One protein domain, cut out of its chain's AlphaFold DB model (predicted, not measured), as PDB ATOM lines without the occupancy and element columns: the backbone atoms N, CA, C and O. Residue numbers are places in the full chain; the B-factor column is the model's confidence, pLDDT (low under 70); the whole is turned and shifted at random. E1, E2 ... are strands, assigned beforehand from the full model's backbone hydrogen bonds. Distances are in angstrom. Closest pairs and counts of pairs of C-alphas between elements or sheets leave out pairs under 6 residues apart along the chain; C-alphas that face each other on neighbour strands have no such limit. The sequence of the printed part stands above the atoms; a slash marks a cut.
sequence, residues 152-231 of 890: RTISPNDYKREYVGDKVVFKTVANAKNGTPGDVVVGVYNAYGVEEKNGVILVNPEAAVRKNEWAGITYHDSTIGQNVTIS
ATOM      1  N   ARG A 152      31.504 -44.466 -55.976       68.06
ATOM      2  CA  ARG A 152      32.229 -45.265 -54.985       68.06
ATOM      3  C   ARG A 152      31.783 -46.717 -55.064       68.06
ATOM      4  O   ARG A 152      30.591 -47.004 -54.986       68.06
ATOM      5  N   THR A 153      32.755 -47.613 -55.148       63.38
ATOM      6  CA  THR A 153      32.546 -49.058 -55.058       63.38
ATOM      7  C   THR A 153      32.462 -49.494 -53.599       63.38
ATOM      8  O   THR A 153      33.375 -49.221 -52.821       63.38
ATOM      9  N   ILE A 154      31.394 -50.206 -53.240       63.88
ATOM     10  CA  ILE A 154      31.220 -50.854 -51.939       63.88
ATOM     11  C   ILE A 154      31.086 -52.368 -52.160       63.88
ATOM     12  O   ILE A 154      30.281 -52.827 -52.970       63.88
ATOM     13  N   SER A 155      31.898 -53.144 -51.438       63.44
ATOM     14  CA  SER A 155      31.829 -54.609 -51.413       63.44
ATOM     15  C   SER A 155      30.564 -55.061 -50.667       63.44
ATOM     16  O   SER A 155      30.329 -54.592 -49.551       63.44
ATOM     17  N   PRO A 156      29.739 -55.965 -51.230       61.09
ATOM     18  CA  PRO A 156      28.508 -56.425 -50.581       61.09
ATOM     19  C   PRO A 156      28.765 -57.309 -49.352       61.09
ATOM     20  O   PRO A 156      27.877 -57.457 -48.520       61.09
ATOM     21  N   ASN A 157      29.960 -57.894 -49.229       68.75
ATOM     22  CA  ASN A 157      30.284 -58.835 -48.155       68.75
ATOM     23  C   ASN A 157      30.591 -58.129 -46.826       68.75
ATOM     24  O   ASN A 157      30.437 -58.722 -45.763       68.75
ATOM     25  N   ASP A 158      31.014 -56.865 -46.891       69.69
ATOM     26  CA  ASP A 158      31.440 -56.087 -45.727       69.69
ATOM     27  C   ASP A 158      30.289 -55.256 -45.126       69.69
ATOM     28  O   ASP A 158      30.382 -54.803 -43.980       69.69
ATOM     29  N   TYR A 159      29.185 -55.073 -45.869       74.94
ATOM     30  CA  TYR A 159      28.077 -54.196 -45.474       74.94
ATOM     31  C   TYR A 159      26.682 -54.783 -45.739       74.94
ATOM     32  O   TYR A 159      26.310 -55.074 -46.876       74.94
ATOM     33  N   LYS A 160      25.851 -54.841 -44.692       80.62
ATOM     34  CA  LYS A 160      24.409 -55.096 -44.790       80.62
ATOM     35  C   LYS A 160      23.732 -53.815 -45.283       80.62
ATOM     36  O   LYS A 160      23.895 -52.752 -44.681       80.62
ATOM     37  N   ARG A 161      22.980 -53.912 -46.380       85.81
ATOM     38  CA  ARG A 161      22.123 -52.829 -46.893       85.81
ATOM     39  C   ARG A 161      20.727 -52.938 -46.290       85.81
ATOM     40  O   ARG A 161      20.158 -54.024 -46.257       85.81
ATOM     41  N   GLU A 162      20.172 -51.810 -45.872       85.62
ATOM     42  CA  GLU A 162      18.813 -51.697 -45.343       85.62
ATOM     43  C   GLU A 162      18.110 -50.503 -46.008       85.62
ATOM     44  O   GLU A 162      18.650 -49.397 -46.036       85.62
ATOM     45  N   TYR A 163      16.934 -50.729 -46.601       84.81
ATOM     46  CA  TYR A 163      16.151 -49.681 -47.264       84.81
ATOM     47  C   TYR A 163      15.195 -49.040 -46.255       84.81
ATOM     48  O   TYR A 163      14.393 -49.729 -45.629       84.81
ATOM     49  N   VAL A 164      15.275 -47.719 -46.111       82.69
ATOM     50  CA  VAL A 164      14.501 -46.926 -45.150       82.69
ATOM     51  C   VAL A 164      13.821 -45.793 -45.915       82.69
ATOM     52  O   VAL A 164      14.381 -44.712 -46.091       82.69
ATOM     53  N   GLY A 165      12.621 -46.070 -46.430       89.19
ATOM     54  CA  GLY A 165      11.914 -45.161 -47.334       89.19
ATOM     55  C   GLY A 165      12.656 -44.996 -48.663       89.19
ATOM     56  O   GLY A 165      12.951 -45.977 -49.342       89.19
ATOM     57  N   ASP A 166      12.975 -43.755 -49.023       86.06
ATOM     58  CA  ASP A 166      13.751 -43.385 -50.211       86.06
ATOM     59  C   ASP A 166      15.277 -43.450 -50.000       86.06
ATOM     60  O   ASP A 166      16.041 -43.078 -50.895       86.06
ATOM     61  N   LYS A 167      15.742 -43.937 -48.840       85.94
ATOM     62  CA  LYS A 167      17.161 -44.004 -48.456       85.94
ATOM     63  C   LYS A 167      17.665 -45.442 -48.317       85.94
ATOM     64  O   LYS A 167      16.926 -46.354 -47.958       85.94
ATOM     65  N   VAL A 168      18.960 -45.627 -48.551       85.88
ATOM     66  CA  VAL A 168      19.722 -46.864 -48.340       85.88
ATOM     67  C   VAL A 168      20.740 -46.618 -47.236       85.88
ATOM     68  O   VAL A 168      21.600 -45.742 -47.354       85.88
ATOM     69  N   VAL A 169      20.645 -47.406 -46.172       84.31
ATOM     70  CA  VAL A 169      21.559 -47.406 -45.031       84.31
ATOM     71  C   VAL A 169      22.531 -48.574 -45.192       84.31
ATOM     72  O   VAL A 169      22.116 -49.718 -45.372       84.31
ATOM     73  N   PHE A 170      23.829 -48.290 -45.126       83.38
ATOM     74  CA  PHE A 170      24.892 -49.294 -45.112       83.38
ATOM     75  C   PHE A 170      25.382 -49.482 -43.677       83.38
ATOM     76  O   PHE A 170      25.905 -48.545 -43.071       83.38
ATOM     77  N   LYS A 171      25.237 -50.697 -43.151       81.12
ATOM     78  CA  LYS A 171      25.707 -51.128 -41.830       81.12
ATOM     79  C   LYS A 171      26.872 -52.099 -41.991       81.12
ATOM     80  O   LYS A 171      26.823 -52.929 -42.890       81.12
ATOM     81  N   THR A 172      27.897 -52.051 -41.143       73.75
ATOM     82  CA  THR A 172      28.965 -53.073 -41.151       73.75
ATOM     83  C   THR A 172      28.409 -54.468 -40.864       73.75
ATOM     84  O   THR A 172      27.729 -54.644 -39.855       73.75
ATOM     85  N   VAL A 173      28.765 -55.480 -41.663       66.12
ATOM     86  CA  VAL A 173      28.560 -56.884 -41.264       66.12
ATOM     87  C   VAL A 173      29.615 -57.232 -40.216       66.12
ATOM     88  O   VAL A 173      30.804 -57.334 -40.518       66.12
ATOM     89  N   ALA A 174      29.199 -57.376 -38.960       57.06
ATOM     90  CA  ALA A 174      30.119 -57.535 -37.840       57.06
ATOM     91  C   ALA A 174      30.803 -58.919 -37.801       57.06
ATOM     92  O   ALA A 174      30.425 -59.790 -37.025       57.06
ATOM     93  N   ASN A 175      31.909 -59.077 -38.534       47.94
ATOM     94  CA  ASN A 175      32.960 -60.062 -38.226       47.94
ATOM     95  C   ASN A 175      33.963 -59.501 -37.193       47.94
ATOM     96  O   ASN A 175      35.182 -59.663 -37.297       47.94
ATOM     97  N   ALA A 176      33.447 -58.814 -36.170       45.19
ATOM     98  CA  ALA A 176      34.247 -58.300 -35.069       45.19
ATOM     99  C   ALA A 176      34.690 -59.462 -34.164       45.19
ATOM    100  O   ALA A 176      33.988 -59.840 -33.228       45.19
ATOM    101  N   LYS A 177      35.899 -59.994 -34.399       45.56
ATOM    102  CA  LYS A 177      36.537 -61.020 -33.543       45.56
ATOM    103  C   LYS A 177      36.657 -60.617 -32.058       45.56
ATOM    104  O   LYS A 177      36.915 -61.480 -31.229       45.56
ATOM    105  N   ASN A 178      36.428 -59.341 -31.731       46.81
ATOM    106  CA  ASN A 178      36.522 -58.765 -30.390       46.81
ATOM    107  C   ASN A 178      35.157 -58.271 -29.858       46.81
ATOM    108  O   ASN A 178      35.014 -57.112 -29.487       46.81
ATOM    109  N   GLY A 179      34.158 -59.155 -29.801       43.44
ATOM    110  CA  GLY A 179      33.187 -59.192 -28.693       43.44
ATOM    111  C   GLY A 179      32.136 -58.082 -28.526       43.44
ATOM    112  O   GLY A 179      31.324 -58.213 -27.613       43.44
ATOM    113  N   THR A 180      32.084 -57.044 -29.366       45.31
ATOM    114  CA  THR A 180      31.056 -55.985 -29.257       45.31
ATOM    115  C   THR A 180      30.147 -55.966 -30.494       45.31
ATOM    116  O   THR A 180      30.548 -55.434 -31.531       45.31
ATOM    117  N   PRO A 181      28.929 -56.545 -30.432       45.28
ATOM    118  CA  PRO A 181      27.992 -56.523 -31.548       45.28
ATOM    119  C   PRO A 181      27.281 -55.167 -31.621       45.28
ATOM    120  O   PRO A 181      26.509 -54.803 -30.736       45.28
ATOM    121  N   GLY A 182      27.523 -54.430 -32.700       56.25
ATOM    122  CA  GLY A 182      26.777 -53.226 -33.044       56.25
ATOM    123  C   GLY A 182      26.832 -52.990 -34.547       56.25
ATOM    124  O   GLY A 182      27.922 -52.898 -35.112       56.25
ATOM    125  N   ASP A 183      25.665 -52.887 -35.184       63.34
ATOM    126  CA  ASP A 183      25.528 -52.500 -36.591       63.34
ATOM    127  C   ASP A 183      25.969 -51.030 -36.744       63.34
ATOM    128  O   ASP A 183      25.167 -50.101 -36.616       63.34
ATOM    129  N   VAL A 184      27.260 -50.785 -36.993       70.19
ATOM    130  CA  VAL A 184      27.761 -49.424 -37.222       70.19
ATOM    131  C   VAL A 184      27.262 -48.948 -38.583       70.19
ATOM    132  O   VAL A 184      27.622 -49.513 -39.617       70.19
ATOM    133  N   VAL A 185      26.446 -47.892 -38.595       73.12
ATOM    134  CA  VAL A 185      26.021 -47.214 -39.829       73.12
ATOM    135  C   VAL A 185      27.213 -46.468 -40.427       73.12
ATOM    136  O   VAL A 185      27.726 -45.520 -39.833       73.12
ATOM    137  N   VAL A 186      27.645 -46.888 -41.615       74.56
ATOM    138  CA  VAL A 186      28.825 -46.356 -42.321       74.56
ATOM    139  C   VAL A 186      28.444 -45.348 -43.406       74.56
ATOM    140  O   VAL A 186      29.235 -44.465 -43.736       74.56
ATOM    141  N   GLY A 187      27.217 -45.413 -43.927       79.19
ATOM    142  CA  GLY A 187      26.721 -44.445 -44.903       79.19
ATOM    143  C   GLY A 187      25.207 -44.478 -45.075       79.19
ATOM    144  O   GLY A 187      24.581 -45.527 -44.926       79.19
ATOM    145  N   VAL A 188      24.634 -43.323 -45.419       81.50
ATOM    146  CA  VAL A 188      23.230 -43.169 -45.817       81.50
ATOM    147  C   VAL A 188      23.183 -42.426 -47.152       81.50
ATOM    148  O   VAL A 188      23.754 -41.341 -47.290       81.50
ATOM    149  N   TYR A 189      22.505 -43.013 -48.132       85.94
ATOM    150  CA  TYR A 189      22.425 -42.516 -49.509       85.94
ATOM    151  C   TYR A 189      20.980 -42.539 -49.996       85.94
ATOM    152  O   TYR A 189      20.210 -43.395 -49.573       85.94
ATOM    153  N   ASN A 190      20.598 -41.643 -50.901       85.44
ATOM    154  CA  ASN A 190      19.297 -41.735 -51.560       85.44
ATOM    155  C   ASN A 190      19.291 -42.927 -52.529       85.44
ATOM    156  O   ASN A 190      20.249 -43.134 -53.276       85.44
ATOM    157  N   ALA A 191      18.200 -43.692 -52.553       84.12
ATOM    158  CA  ALA A 191      18.093 -44.942 -53.304       84.12
ATOM    159  C   ALA A 191      18.291 -44.764 -54.818       84.12
ATOM    160  O   ALA A 191      18.855 -45.644 -55.460       84.12
ATOM    161  N   TYR A 192      17.929 -43.604 -55.380       85.50
ATOM    162  CA  TYR A 192      18.160 -43.290 -56.798       85.50
ATOM    163  C   TYR A 192      19.647 -43.196 -57.190       85.50
ATOM    164  O   TYR A 192      19.962 -43.168 -58.376       85.50
ATOM    165  N   GLY A 193      20.561 -43.100 -56.218       82.31
ATOM    166  CA  GLY A 193      22.006 -43.042 -56.444       82.31
ATOM    167  C   GLY A 193      22.770 -44.284 -55.997       82.31
ATOM    168  O   GLY A 193      23.999 -44.234 -55.958       82.31
ATOM    169  N   VAL A 194      22.078 -45.374 -55.652       83.38
ATOM    170  CA  VAL A 194      22.686 -46.674 -55.348       83.38
ATOM    171  C   VAL A 194      22.285 -47.658 -56.441       83.38
ATOM    172  O   VAL A 194      21.117 -48.012 -56.570       83.38
ATOM    173  N   GLU A 195      23.258 -48.111 -57.223       85.62
ATOM    174  CA  GLU A 195      23.074 -49.079 -58.302       85.62
ATOM    175  C   GLU A 195      23.877 -50.350 -57.994       85.62
ATOM    176  O   GLU A 195      24.972 -50.279 -57.439       85.62
ATOM    177  N   GLU A 196      23.365 -51.525 -58.354       80.38
ATOM    178  CA  GLU A 196      24.103 -52.783 -58.228       80.38
ATOM    179  C   GLU A 196      24.381 -53.371 -59.610       80.38
ATOM    180  O   GLU A 196      23.465 -53.600 -60.399       80.38
ATOM    181  N   LYS A 197      25.661 -53.615 -59.908       75.25
ATOM    182  CA  LYS A 197      26.118 -54.196 -61.175       75.25
ATOM    183  C   LYS A 197      27.083 -55.334 -60.896       75.25
ATOM    184  O   LYS A 197      28.115 -55.130 -60.269       75.25
ATOM    185  N   ASN A 198      26.761 -56.531 -61.384       76.69
ATOM    186  CA  ASN A 198      27.591 -57.736 -61.246       76.69
ATOM    187  C   ASN A 198      27.972 -58.064 -59.783       76.69
ATOM    188  O   ASN A 198      29.103 -58.459 -59.511       76.69
ATOM    189  N   GLY A 199      27.048 -57.852 -58.836       70.56
ATOM    190  CA  GLY A 199      27.294 -58.025 -57.396       70.56
ATOM    191  C   GLY A 199      28.165 -56.933 -56.761       70.56
ATOM    192  O   GLY A 199      28.542 -57.046 -55.600       70.56
ATOM    193  N   VAL A 200      28.500 -55.872 -57.497       71.69
ATOM    194  CA  VAL A 200      29.235 -54.710 -56.991       71.69
ATOM    195  C   VAL A 200      28.262 -53.559 -56.774       71.69
ATOM    196  O   VAL A 200      27.481 -53.219 -57.665       71.69
ATOM    197  N   ILE A 201      28.321 -52.942 -55.595       77.75
ATOM    198  CA  ILE A 201      27.447 -51.830 -55.235       77.75
ATOM    199  C   ILE A 201      28.152 -50.529 -55.617       77.75
ATOM    200  O   ILE A 201      29.214 -50.203 -55.085       77.75
ATOM    201  N   LEU A 202      27.561 -49.795 -56.552       79.81
ATOM    202  CA  LEU A 202      28.025 -48.505 -57.032       79.81
ATOM    203  C   LEU A 202      27.183 -47.411 -56.380       79.81
ATOM    204  O   LEU A 202      25.962 -47.378 -56.525       79.81
ATOM    205  N   VAL A 203      27.838 -46.487 -55.684       78.12
ATOM    206  CA  VAL A 203      27.165 -45.389 -54.988       78.12
ATOM    207  C   VAL A 203      27.608 -44.044 -55.548       78.12
ATOM    208  O   VAL A 203      28.789 -43.699 -55.481       78.12
ATOM    209  N   ASN A 204      26.664 -43.266 -56.080       79.75
ATOM    210  CA  ASN A 204      26.914 -41.894 -56.511       79.75
ATOM    211  C   ASN A 204      27.150 -41.012 -55.264       79.75
ATOM    212  O   ASN A 204      26.242 -40.883 -54.439       79.75
ATOM    213  N   PRO A 205      28.325 -40.373 -55.100       70.62
ATOM    214  CA  PRO A 205      28.606 -39.507 -53.958       70.62
ATOM    215  C   PRO A 205      27.704 -38.267 -53.902       70.62
ATOM    216  O   PRO A 205      27.489 -37.743 -52.814       70.62
ATOM    217  N   GLU A 206      27.127 -37.818 -55.022       77.06
ATOM    218  CA  GLU A 206      26.143 -36.723 -55.042       77.06
ATOM    219  C   GLU A 206      24.789 -37.134 -54.438       77.06
ATOM    220  O   GLU A 206      24.013 -36.280 -54.019       77.06
ATOM    221  N   ALA A 207      24.514 -38.439 -54.356       74.00
ATOM    222  CA  ALA A 207      23.354 -38.994 -53.666       74.00
ATOM    223  C   ALA A 207      23.635 -39.320 -52.189       74.00
ATOM    224  O   ALA A 207      22.781 -39.907 -51.522       74.00
ATOM    225  N   ALA A 208      24.808 -38.958 -51.658       74.06
ATOM    226  CA  ALA A 208      25.057 -39.006 -50.223       74.06
ATOM    227  C   ALA A 208      24.110 -38.035 -49.512       74.06
ATOM    228  O   ALA A 208      24.176 -36.821 -49.715       74.06
ATOM    229  N   VAL A 209      23.251 -38.579 -48.649       72.69
ATOM    230  CA  VAL A 209      22.385 -37.776 -47.781       72.69
ATOM    231  C   VAL A 209      23.304 -36.930 -46.905       72.69
ATOM    232  O   VAL A 209      24.273 -37.454 -46.343       72.69
ATOM    233  N   ARG A 210      23.069 -35.618 -46.798       67.31
ATOM    234  CA  ARG A 210      23.993 -34.752 -46.050       67.31
ATOM    235  C   ARG A 210      23.963 -35.156 -44.579       67.31
ATOM    236  O   ARG A 210      22.911 -35.504 -44.060       67.31
ATOM    237  N   LYS A 211      25.093 -35.057 -43.871       57.66
ATOM    238  CA  LYS A 211      25.222 -35.504 -42.464       57.66
ATOM    239  C   LYS A 211      24.119 -34.960 -41.529       57.66
ATOM    240  O   LYS A 211      23.746 -35.619 -40.565       57.66
ATOM    241  N   ASN A 212      23.576 -33.783 -41.840       57.09
ATOM    242  CA  ASN A 212      22.514 -33.117 -41.082       57.09
ATOM    243  C   ASN A 212      21.112 -33.721 -41.343       57.09
ATOM    244  O   ASN A 212      20.238 -33.622 -40.495       57.09
ATOM    245  N   GLU A 213      20.914 -34.368 -42.494       63.38
ATOM    246  CA  GLU A 213      19.676 -35.031 -42.950       63.38
ATOM    247  C   GLU A 213      19.618 -36.520 -42.529       63.38
ATOM    248  O   GLU A 213      18.701 -37.253 -42.919       63.38
ATOM    249  N   TRP A 214      20.619 -36.982 -41.764       66.56
ATOM    250  CA  TRP A 214      20.637 -38.298 -41.111       66.56
ATOM    251  C   TRP A 214      19.859 -38.269 -39.789       66.56
ATOM    252  O   TRP A 214      19.313 -39.288 -39.371       66.56
ATOM    253  N   ALA A 215      19.814 -37.107 -39.129       56.69
ATOM    254  CA  ALA A 215      19.112 -36.928 -37.867       56.69
ATOM    255  C   ALA A 215      17.596 -37.107 -38.058       56.69
ATOM    256  O   ALA A 215      17.000 -36.504 -38.948       56.69
ATOM    257  N   GLY A 216      16.976 -37.935 -37.218       63.84
ATOM    258  CA  GLY A 216      15.541 -38.230 -37.270       63.84
ATOM    259  C   GLY A 216      15.141 -39.368 -38.215       63.84
ATOM    260  O   GLY A 216      13.961 -39.705 -38.266       63.84
ATOM    261  N   ILE A 217      16.084 -40.008 -38.921       68.81
ATOM    262  CA  ILE A 217      15.787 -41.262 -39.632       68.81
ATOM    263  C   ILE A 217      15.547 -42.357 -38.586       68.81
ATOM    264  O   ILE A 217      16.474 -42.757 -37.882       68.81
ATOM    265  N   THR A 218      14.310 -42.844 -38.504       70.06
ATOM    266  CA  THR A 218      13.942 -44.018 -37.703       70.06
ATOM    267  C   THR A 218      13.798 -45.227 -38.617       70.06
ATOM    268  O   THR A 218      13.062 -45.163 -39.599       70.06
ATOM    269  N   TYR A 219      14.465 -46.328 -38.283       71.06
ATOM    270  CA  TYR A 219      14.326 -47.618 -38.962       71.06
ATOM    271  C   TYR A 219      14.077 -48.734 -37.942       71.06
ATOM    272  O   TYR A 219      14.371 -48.571 -36.759       71.06
ATOM    273  N   HIS A 220      13.500 -49.854 -38.376       72.31
ATOM    274  CA  HIS A 220      13.236 -50.992 -37.497       72.31
ATOM    275  C   HIS A 220      14.396 -51.985 -37.562       72.31
ATOM    276  O   HIS A 220      14.500 -52.765 -38.506       72.31
ATOM    277  N   ASP A 221      15.263 -51.975 -36.552       67.56
ATOM    278  CA  ASP A 221      16.411 -52.867 -36.526       67.56
ATOM    279  C   ASP A 221      15.978 -54.303 -36.202       67.56
ATOM    280  O   ASP A 221      15.812 -54.695 -35.045       67.56
ATOM    281  N   SER A 222      15.820 -55.090 -37.265       59.81
ATOM    282  CA  SER A 222      15.504 -56.524 -37.226       59.81
ATOM    283  C   SER A 222      16.425 -57.373 -36.338       59.81
ATOM    284  O   SER A 222      16.004 -58.438 -35.896       59.81
ATOM    285  N   THR A 223      17.658 -56.934 -36.062       61.66
ATOM    286  CA  THR A 223      18.630 -57.681 -35.250       61.66
ATOM    287  C   THR A 223      18.324 -57.560 -33.754       61.66
ATOM    288  O   THR A 223      18.525 -58.516 -33.007       61.66
ATOM    289  N   ILE A 224      17.818 -56.402 -33.310       65.38
ATOM    290  CA  ILE A 224      17.461 -56.130 -31.902       65.38
ATOM    291  C   ILE A 224      15.946 -56.012 -31.656       65.38
ATOM    292  O   ILE A 224      15.521 -55.866 -30.511       65.38
ATOM    293  N   GLY A 225      15.125 -56.081 -32.709       71.69
ATOM    294  CA  GLY A 225      13.660 -56.031 -32.643       71.69
ATOM    295  C   GLY A 225      13.093 -54.671 -32.221       71.69
ATOM    296  O   GLY A 225      12.003 -54.614 -31.652       71.69
ATOM    297  N   GLN A 226      13.829 -53.578 -32.440       72.19
ATOM    298  CA  GLN A 226      13.485 -52.243 -31.939       72.19
ATOM    299  C   GLN A 226      13.625 -51.163 -33.013       72.19
ATOM    300  O   GLN A 226      14.450 -51.257 -33.918       72.19
ATOM    301  N   ASN A 227      12.834 -50.097 -32.883       70.44
ATOM    302  CA  ASN A 227      12.969 -48.919 -33.731       70.44
ATOM    303  C   ASN A 227      14.181 -48.095 -33.280       70.44
ATOM    304  O   ASN A 227      14.190 -47.555 -32.174       70.44
ATOM    305  N   VAL A 228      15.183 -47.977 -34.147       71.31
ATOM    306  CA  VAL A 228      16.383 -47.169 -33.930       71.31
ATOM    307  C   VAL A 228      16.213 -45.839 -34.654       71.31
ATOM    308  O   VAL A 228      16.144 -45.792 -35.882       71.31
ATOM    309  N   THR A 229      16.168 -44.742 -33.898       74.25
ATOM    310  CA  THR A 229      16.237 -43.383 -34.451       74.25
ATOM    311  C   THR A 229      17.683 -42.909 -34.454       74.25
ATOM    312  O   THR A 229      18.321 -42.834 -33.404       74.25
ATOM    313  N   ILE A 230      18.201 -42.530 -35.623       70.56
ATOM    314  CA  ILE A 230      19.502 -41.868 -35.746       70.56
ATOM    315  C   ILE A 230      19.359 -40.457 -35.154       70.56
ATOM    316  O   ILE A 230      18.869 -39.538 -35.805       70.56
ATOM    317  N   SER A 231      19.750 -40.279 -33.892       47.84
ATOM    318  CA  SER A 231      19.571 -39.031 -33.125       47.84
ATOM    319  C   SER A 231      20.683 -37.988 -33.326       47.84
ATOM    320  O   SER A 231      20.620 -36.901 -32.757       47.84
TER     321      SER A 231
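What this domain is: This is residues 152 to 231 of the 890 residues of an uncharacterized protein of Methanococcus maripaludis (UniProt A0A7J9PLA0). Three small antiparallel sheets follow one another in a loose row: a three-strand meander, E2 E3 E4, forms the middle, the small sheet of E1, E6 and E5 lies at one end, and the hairpin E7 and E8 lies at the other. A long loop, residues 173 to 184, reaches far from the middle, and a second long link, residues 204 to 217, runs past the meander from one end sheet to the other. The printed part has 80 residues, with no named helix and eight named strands, E1 to E8 in order along the chain; the sheet orders are E1 E6 E5, E2 E3 E4 and E7 E8. The class is all strand, though strands hold 37 of the 80 residues. The whole is compact, with a radius of gyration of the C-alphas of 12.9 A, and spans 33 by 29 by 18 A.

How they stand to each other: E1, residues 152 to 154, is antiparallel to E6, residues 200 to 203, with N 152 and O 203 2.9 A apart, within hydrogen-bond range. On the other side of E6 is E5, residues 194 to 197, antiparallel to it and forming a hairpin with it; N 202 and O 195 are 2.8 A apart. E2, residues 159 to 164, and E3, residues 167 to 172, form a hairpin at 152 degrees between directions, with N 162 and O 169 2.9 A apart. E3 is the inner strand of a meander, each strand the antiparallel neighbour of the one before, and pairs at 161 degrees with E4, residues 185 to 190; N 170 and O 187 are 2.9 A apart. E4 and E5 meet only through their link. The closest C-alphas of E4 and E6, those of Tyr 189 and Val 203, are 7.8 A apart. E7, residues 218 to 221, and E8, residues 226 to 229, form a hairpin at 147 degrees, with N 221 and O 226 2.8 A apart. The closest C-alphas of E2 and E7 are those of Val 164 and Tyr 219, 6.2 A. E6 and E7 are apart, as are E3 and E8.

Where its parts are: E1 begins at C-alpha 152, (32.229, -45.265, -54.985). E2 is 15.4 A long, E3 16.6 A and E4 14.6 A. E5 measures 10.1 A and E6 9.8 A. E7 measures 9.3 A, and E8, 9.6 A, ends at C-alpha 229, (16.237, -43.383, -34.451).

The domain as a whole: The two C-alphas farthest apart, those of Asn 178 and Tyr 192, are 35.7 A apart. The printed part has no cut. The links E3 to E4 and E6 to E7 are long. Mean pLDDT of the printed part is 70.8; residues under 70 include 152 to 158, 173 to 183 and 210 to 217.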